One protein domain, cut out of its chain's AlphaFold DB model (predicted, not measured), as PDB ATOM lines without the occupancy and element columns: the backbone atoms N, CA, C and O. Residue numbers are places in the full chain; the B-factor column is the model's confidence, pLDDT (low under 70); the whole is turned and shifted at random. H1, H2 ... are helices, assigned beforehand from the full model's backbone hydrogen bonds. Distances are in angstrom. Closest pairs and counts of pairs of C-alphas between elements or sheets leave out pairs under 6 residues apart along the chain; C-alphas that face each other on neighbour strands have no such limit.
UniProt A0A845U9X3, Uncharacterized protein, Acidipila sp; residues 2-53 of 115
ATOM      1  N   PRO A   2     230.250 138.619 144.757       43.59
ATOM      2  CA  PRO A   2     229.446 139.302 143.752       43.59
ATOM      3  C   PRO A   2     228.021 138.754 143.853       43.59
ATOM      4  O   PRO A   2     227.817 137.539 143.865       43.59
ATOM      5  N   ARG A   3     227.038 139.640 144.040       49.03
ATOM      6  CA  ARG A   3     225.633 139.232 144.093       49.03
ATOM      7  C   ARG A   3     225.286 138.671 142.720       49.03
ATOM      8  O   ARG A   3     225.603 139.267 141.698       49.03
ATOM      9  N   ASN A   4     224.687 137.491 142.697       47.03
ATOM     10  CA  ASN A   4     224.256 136.855 141.467       47.03
ATOM     11  C   ASN A   4     223.065 137.669 140.923       47.03
ATOM     12  O   ASN A   4     221.935 137.487 141.359       47.03
ATOM     13  N   HIS A   5     223.330 138.644 140.046       52.28
ATOM     14  CA  HIS A   5     222.323 139.576 139.515       52.28
ATOM     15  C   HIS A   5     221.446 138.965 138.410       52.28
ATOM     16  O   HIS A   5     220.583 139.633 137.836       52.28
ATOM     17  N   GLY A   6     221.654 137.682 138.108       48.69
ATOM     18  CA  GLY A   6     220.891 136.939 137.124       48.69
ATOM     19  C   GLY A   6     219.447 136.745 137.571       48.69
ATOM     20  O   GLY A   6     219.126 135.738 138.188       48.69
ATOM     21  N   ASN A   7     218.575 137.660 137.144       61.38
ATOM     22  CA  ASN A   7     217.123 137.474 137.041       61.38
ATOM     23  C   ASN A   7     216.273 137.835 138.281       61.38
ATOM     24  O   ASN A   7     215.375 137.087 138.656       61.38
ATOM     25  N   TYR A   8     216.461 139.030 138.860       69.44
ATOM     26  CA  TYR A   8     215.548 139.585 139.884       69.44
ATOM     27  C   TYR A   8     214.077 139.695 139.434       69.44
ATOM     28  O   TYR A   8     213.182 139.794 140.269       69.44
ATOM     29  N   TYR A   9     213.819 139.654 138.122       78.62
ATOM     30  CA  TYR A   9     212.490 139.801 137.530       78.62
ATOM     31  C   TYR A   9     212.205 138.655 136.541       78.62
ATOM     32  O   TYR A   9     212.196 138.866 135.322       78.62
ATOM     33  N   PRO A  10     211.974 137.424 137.034       82.62
ATOM     34  CA  PRO A  10     211.789 136.245 136.182       82.62
ATOM     35  C   PRO A  10     210.568 136.364 135.260       82.62
ATOM     36  O   PRO A  10     210.568 135.807 134.169       82.62
ATOM     37  N   ASN A  11     209.579 137.166 135.657       87.25
ATOM     38  CA  ASN A  11     208.341 137.389 134.908       87.25
ATOM     39  C   ASN A  11     208.345 138.695 134.090       87.25
ATOM     40  O   ASN A  11     207.314 139.077 133.539       87.25
ATOM     41  N   ALA A  12     209.475 139.413 134.015       85.62
ATOM     42  CA  ALA A  12     209.569 140.582 133.143       85.62
ATOM     43  C   ALA A  12     209.303 140.174 131.684       85.62
ATOM     44  O   ALA A  12     209.833 139.162 131.219       85.62
ATOM     45  N   GLY A  13     208.480 140.957 130.981       84.06
ATOM     46  CA  GLY A  13     208.165 140.764 129.561       84.06
ATOM     47  C   GLY A  13     206.970 139.849 129.240       84.06
ATOM     48  O   GLY A  13     206.517 139.841 128.101       84.06
ATOM     49  N   THR A  14     206.419 139.095 130.202       85.69
ATOM     50  CA  THR A  14     205.394 138.060 129.925       85.69
ATOM     51  C   THR A  14     204.071 138.618 129.376       85.69
ATOM     52  O   THR A  14     203.425 137.977 128.550       85.69
ATOM     53  N   HIS A  15     203.680 139.824 129.797       84.81
ATOM     54  CA  HIS A  15     202.443 140.499 129.370       84.81
ATOM     55  C   HIS A  15     202.696 141.930 128.876       84.81
ATOM     56  O   HIS A  15     201.827 142.792 128.977       84.81
ATOM     57  N   SER A  16     203.909 142.214 128.405       80.88
ATOM     58  CA  SER A  16     204.268 143.540 127.905       80.88
ATOM     59  C   SER A  16     204.009 143.675 126.405       80.88
ATOM     60  O   SER A  16     203.747 142.691 125.711       80.88
ATOM     61  N   GLN A  17     204.160 144.899 125.898       79.56
ATOM     62  CA  GLN A  17     204.215 145.167 124.460       79.56
ATOM     63  C   GLN A  17     205.333 144.333 123.789       79.56
ATOM     64  O   GLN A  17     206.323 144.000 124.466       79.56
ATOM     65  N   PRO A  18     205.190 143.962 122.500       83.56
ATOM     66  CA  PRO A  18     206.149 143.113 121.791       83.56
ATOM     67  C   PRO A  18     207.600 143.597 121.883       83.56
ATOM     68  O   PRO A  18     208.492 142.797 122.156       83.56
ATOM     69  N   GLU A  19     207.820 144.901 121.748       80.56
ATOM     70  CA  GLU A  19     209.128 145.558 121.773       80.56
ATOM     71  C   GLU A  19     209.805 145.400 123.140       80.56
ATOM     72  O   GLU A  19     211.008 145.147 123.235       80.56
ATOM     73  N   ILE A  20     209.020 145.489 124.218       83.50
ATOM     74  CA  ILE A  20     209.507 145.286 125.586       83.50
ATOM     75  C   ILE A  20     209.858 143.821 125.817       83.50
ATOM     76  O   ILE A  20     210.899 143.526 126.406       83.50
ATOM     77  N   ARG A  21     209.024 142.893 125.336       87.62
ATOM     78  CA  ARG A  21     209.294 141.456 125.460       87.62
ATOM     79  C   ARG A  21     210.591 141.086 124.741       87.62
ATOM     80  O   ARG A  21     211.450 140.453 125.351       87.62
ATOM     81  N   GLU A  22     210.770 141.557 123.509       87.88
ATOM     82  CA  GLU A  22     211.999 141.351 122.736       87.88
ATOM     83  C   GLU A  22     213.216 141.955 123.455       87.88
ATOM     84  O   GLU A  22     214.255 141.309 123.592       87.88
ATOM     85  N   ALA A  23     213.094 143.172 123.996       88.00
ATOM     86  CA  ALA A  23     214.174 143.798 124.748       88.00
ATOM     87  C   ALA A  23     214.570 142.990 125.998       88.00
ATOM     88  O   ALA A  23     215.767 142.851 126.267       88.00
ATOM     89  N   VAL A  24     213.607 142.425 126.737       89.69
ATOM     90  CA  VAL A  24     213.882 141.540 127.884       89.69
ATOM     91  C   VAL A  24     214.557 140.239 127.439       89.69
ATOM     92  O   VAL A  24     215.490 139.781 128.097       89.69
ATOM     93  N   GLU A  25     214.126 139.637 126.331       91.12
ATOM     94  CA  GLU A  25     214.742 138.418 125.789       91.12
ATOM     95  C   GLU A  25     216.197 138.657 125.367       91.12
ATOM     96  O   GLU A  25     217.080 137.890 125.759       91.12
ATOM     97  N   ARG A  26     216.478 139.778 124.689       90.50
ATOM     98  CA  ARG A  26     217.850 140.201 124.362       90.50
ATOM     99  C   ARG A  26     218.689 140.468 125.606       90.50
ATOM    100  O   ARG A  26     219.859 140.114 125.635       90.50
ATOM    101  N   PHE A  27     218.109 141.058 126.653       90.81
ATOM    102  CA  PHE A  27     218.822 141.218 127.920       90.81
ATOM    103  C   PHE A  27     219.207 139.862 128.509       90.81
ATOM    104  O   PHE A  27     220.328 139.681 128.972       90.81
ATOM    105  N   ARG A  28     218.281 138.896 128.498       89.50
ATOM    106  CA  ARG A  28     218.491 137.557 129.068       89.50
ATOM    107  C   ARG A  28     219.531 136.740 128.309       89.50
ATOM    108  O   ARG A  28     220.171 135.904 128.945       89.50
ATOM    109  N   SER A  29     219.713 136.985 127.012       91.19
ATOM    110  CA  SER A  29     220.740 136.323 126.204       91.19
ATOM    111  C   SER A  29     222.149 136.899 126.395       91.19
ATOM    112  O   SER A  29     223.111 136.294 125.923       91.19
ATOM    113  N   LEU A  30     222.304 138.020 127.114       88.75
ATOM    114  CA  LEU A  30     223.622 138.572 127.431       88.75
ATOM    115  C   LEU A  30     224.413 137.669 128.402       88.75
ATOM    116  O   LEU A  30     223.830 137.056 129.309       88.75
ATOM    117  N   PRO A  31     225.758 137.662 128.290       91.62
ATOM    118  CA  PRO A  31     226.645 137.053 129.277       91.62
ATOM    119  C   PRO A  31     226.327 137.489 130.718       91.62
ATOM    120  O   PRO A  31     225.872 138.608 130.970       91.62
ATOM    121  N   ALA A  32     226.517 136.590 131.687       86.00
ATOM    122  CA  ALA A  32     226.111 136.823 133.077       86.00
ATOM    123  C   ALA A  32     226.833 138.013 133.734       86.00
ATOM    124  O   ALA A  32     226.216 138.743 134.507       86.00
ATOM    125  N   ASP A  33     228.102 138.228 133.393       87.38
ATOM    126  CA  ASP A  33     228.905 139.390 133.781       87.38
ATOM    127  C   ASP A  33     228.312 140.691 133.222       87.38
ATOM    128  O   ASP A  33     228.096 141.644 133.967       87.38
ATOM    129  N   LYS A  34     227.910 140.701 131.946       84.94
ATOM    130  CA  LYS A  34     227.273 141.870 131.319       84.94
ATOM    131  C   LYS A  34     225.918 142.209 131.937       84.94
ATOM    132  O   LYS A  34     225.617 143.378 132.160       84.94
ATOM    133  N   ARG A  35     225.114 141.199 132.280       87.06
ATOM    134  CA  ARG A  35     223.832 141.399 132.984       87.06
ATOM    135  C   ARG A  35     224.002 141.903 134.416       87.06
ATOM    136  O   ARG A  35     223.080 142.511 134.949       87.06
ATOM    137  N   ALA A  36     225.144 141.641 135.052       83.19
ATOM    138  CA  ALA A  36     225.437 142.154 136.387       83.19
ATOM    139  C   ALA A  36     225.815 143.643 136.377       83.19
ATOM    140  O   ALA A  36     225.509 144.351 137.332       83.19
ATOM    141  N   GLU A  37     226.429 144.119 135.293       85.00
ATOM    142  CA  GLU A  37     226.805 145.527 135.103       85.00
ATOM    143  C   GLU A  37     225.621 146.408 134.669       85.00
ATOM    144  O   GLU A  37     225.614 147.611 134.928       85.00
ATOM    145  N   LEU A  38     224.604 145.821 134.030       80.12
ATOM    146  CA  LEU A  38     223.461 146.530 133.454       80.12
ATOM    147  C   LEU A  38     222.155 146.095 134.130       80.12
ATOM    148  O   LEU A  38     221.590 145.068 133.761       80.12
ATOM    149  N   PRO A  39     221.611 146.857 135.095       85.62
ATOM    150  CA  PRO A  39     220.290 146.555 135.631       85.62
ATOM    151  C   PRO A  39     219.235 146.560 134.517       85.62
ATOM    152  O   PRO A  39     219.213 147.465 133.683       85.62
ATOM    153  N   LEU A  40     218.328 145.575 134.531       85.06
ATOM    154  CA  LEU A  40     217.310 145.387 133.486       85.06
ATOM    155  C   LEU A  40     216.512 146.668 133.187       85.06
ATOM    156  O   LEU A  40     216.203 146.935 132.032       85.06
ATOM    157  N   LEU A  41     216.209 147.476 134.207       81.81
ATOM    158  CA  LEU A  41     215.520 148.755 134.025       81.81
ATOM    159  C   LEU A  41     216.315 149.719 133.130       81.81
ATOM    160  O   LEU A  41     215.747 150.304 132.217       81.81
ATOM    161  N   TRP A  42     217.624 149.856 133.347       82.12
ATOM    162  CA  TRP A  42     218.473 150.728 132.530       82.12
ATOM    163  C   TRP A  42     218.605 150.219 131.097       82.12
ATOM    164  O   TRP A  42     218.535 151.002 130.155       82.12
ATOM    165  N   TRP A  43     218.718 148.900 130.931       85.56
ATOM    166  CA  TRP A  43     218.689 148.271 129.611       85.56
ATOM    167  C   TRP A  43     217.393 148.566 128.848       85.56
ATOM    168  O   TRP A  43     217.414 148.814 127.645       85.56
ATOM    169  N   LEU A  44     216.266 148.510 129.551       83.06
ATOM    170  CA  LEU A  44     214.937 148.717 128.993       83.06
ATOM    171  C   LEU A  44     214.680 150.174 128.612       83.06
ATOM    172  O   LEU A  44     214.069 150.433 127.580       83.06
ATOM    173  N   LEU A  45     215.146 151.114 129.432       78.00
ATOM    174  CA  LEU A  45     214.936 152.539 129.202       78.00
ATOM    175  C   LEU A  45     215.808 153.100 128.076       78.00
ATOM    176  O   LEU A  45     215.373 154.043 127.424       78.00
ATOM    177  N   GLN A  46     217.001 152.541 127.841       73.94
ATOM    178  CA  GLN A  46     218.002 153.092 126.913       73.94
ATOM    179  C   GLN A  46     217.994 154.638 126.914       73.94
ATOM    180  O   GLN A  46     218.152 155.250 127.970       73.94
ATOM    181  N   ASP A  47     217.735 155.253 125.755       64.25
ATOM    182  CA  ASP A  47     217.651 156.702 125.564       64.25
ATOM    183  C   ASP A  47     216.231 157.277 125.746       64.25
ATOM    184  O   ASP A  47     216.055 158.500 125.713       64.25
ATOM    185  N   SER A  48     215.182 156.447 125.877       67.38
ATOM    186  CA  SER A  48     213.807 156.949 125.999       67.38
ATOM    187  C   SER A  48     212.796 155.969 126.605       67.38
ATOM    188  O   SER A  48     212.835 154.763 126.391       67.38
ATOM    189  N   THR A  49     211.764 156.523 127.239       73.62
ATOM    190  CA  THR A  49     210.615 155.768 127.763       73.62
ATOM    191  C   THR A  49     209.525 155.484 126.724       73.62
ATOM    192  O   THR A  49     208.443 155.056 127.108       73.62
ATOM    193  N   GLN A  50     209.746 155.748 125.426       74.81
ATOM    194  CA  GLN A  50     208.667 155.722 124.422       74.81
ATOM    195  C   GLN A  50     207.975 154.357 124.331       74.81
ATOM    196  O   GLN A  50     206.758 154.321 124.406       74.81
ATOM    197  N   ALA A  51     208.730 153.256 124.324       71.62
ATOM    198  CA  ALA A  51     208.171 151.898 124.283       71.62
ATOM    199  C   ALA A  51     207.352 151.506 125.537       71.62
ATOM    200  O   ALA A  51     206.747 150.438 125.584       71.62
ATOM    201  N   PHE A  52     207.348 152.346 126.578       79.44
ATOM    202  CA  PHE A  52     206.526 152.169 127.781       79.44
ATOM    203  C   PHE A  52     205.281 153.057 127.784       79.44
ATOM    204  O   PHE A  52     204.503 153.014 128.737       79.44
ATOM    205  N   LYS A  53     205.087 153.872 126.746       88.56
ATOM    206  CA  LYS A  53     203.912 154.723 126.584       88.56
ATOM    207  C   LYS A  53     202.836 153.980 125.798       88.56
ATOM    208  O   LYS A  53     203.096 152.983 125.130       88.56
TER     209      LYS A  53
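Overview. This is residues 2 to 53 of the 115 residues of an uncharacterized protein of Acidipila sp (UniProt A0A845U9X3). The chain makes three lengthwise passes: a long unnamed stretch, residues 2 to 17, runs out, the helix H1 comes back alongside it, and the short helix H3 with the tail after it runs out again. H2, also short, makes the turn between H1 and H3 beyond the last residues of H1. The printed part has 52 residues with three named helices, H1, H2 and H3 in that order, and no named strand; the class is all helix, with under half of the residues, 23 of 52, in named elements. The whole is compact, with a radius of gyration of the C-alphas of 11.0 A, yet only just elongated, with spans of 34 by 23 by 15 A.

Arrangement. Residues 2 to 17 hold no named element, and their C-alphas lie 7 to 19 A from the mean of all C-alphas. They lead to H1, residues 18 to 28. H1 and H2, residues 32 to 37, are close but not clearly touching; their closest C-alphas, those of Phe 27 and Arg 35, are 7.1 A apart. Their lines are about perpendicular at 71 degrees, only just past a steep tilt. H1 touches H3, residues 40 to 45, where the closest C-alphas, those of Ala 23 and Leu 44, are 6.5 A apart. H1 and H3 run opposite ways at a steep tilt of 40 degrees, with centres 10.2 A apart. H2 and H3 meet only through their link. In H1, H2 and H3 every pair of O i and N i+4 is within hydrogen-bond range.

Along the chain. The printed part begins with C-alpha 2 at (229.446, 139.302, 143.752). H1, the longest helix with 11 residues, goes from Pro 18, C-alpha at (206.149, 143.113, 121.791), to Arg 28, and is 15.4 A from first to last C-alpha. H2, from Ala 32 to Glu 37, is 9.0 A long in the same measure. H3 is 8.7 A long, from Leu 40 to Leu 45, whose C-alpha stands at (214.936, 152.539, 129.202).

Size, cuts and confidence. The C-alphas of Pro 2 and Lys 53, the first and last printed residues, are the two farthest apart, at 34.4 A. The printed part runs from residue 2 to residue 53 of a chain of 115 residues and has no cut. The link from H1 to H2, of 3 residues, is tight, and so is the link from H2 to H3, of 2 residues. The mean pLDDT of the printed part is 79.3; the model's confidence is low, under 70, in residues 2 to 8 and 47 to 48.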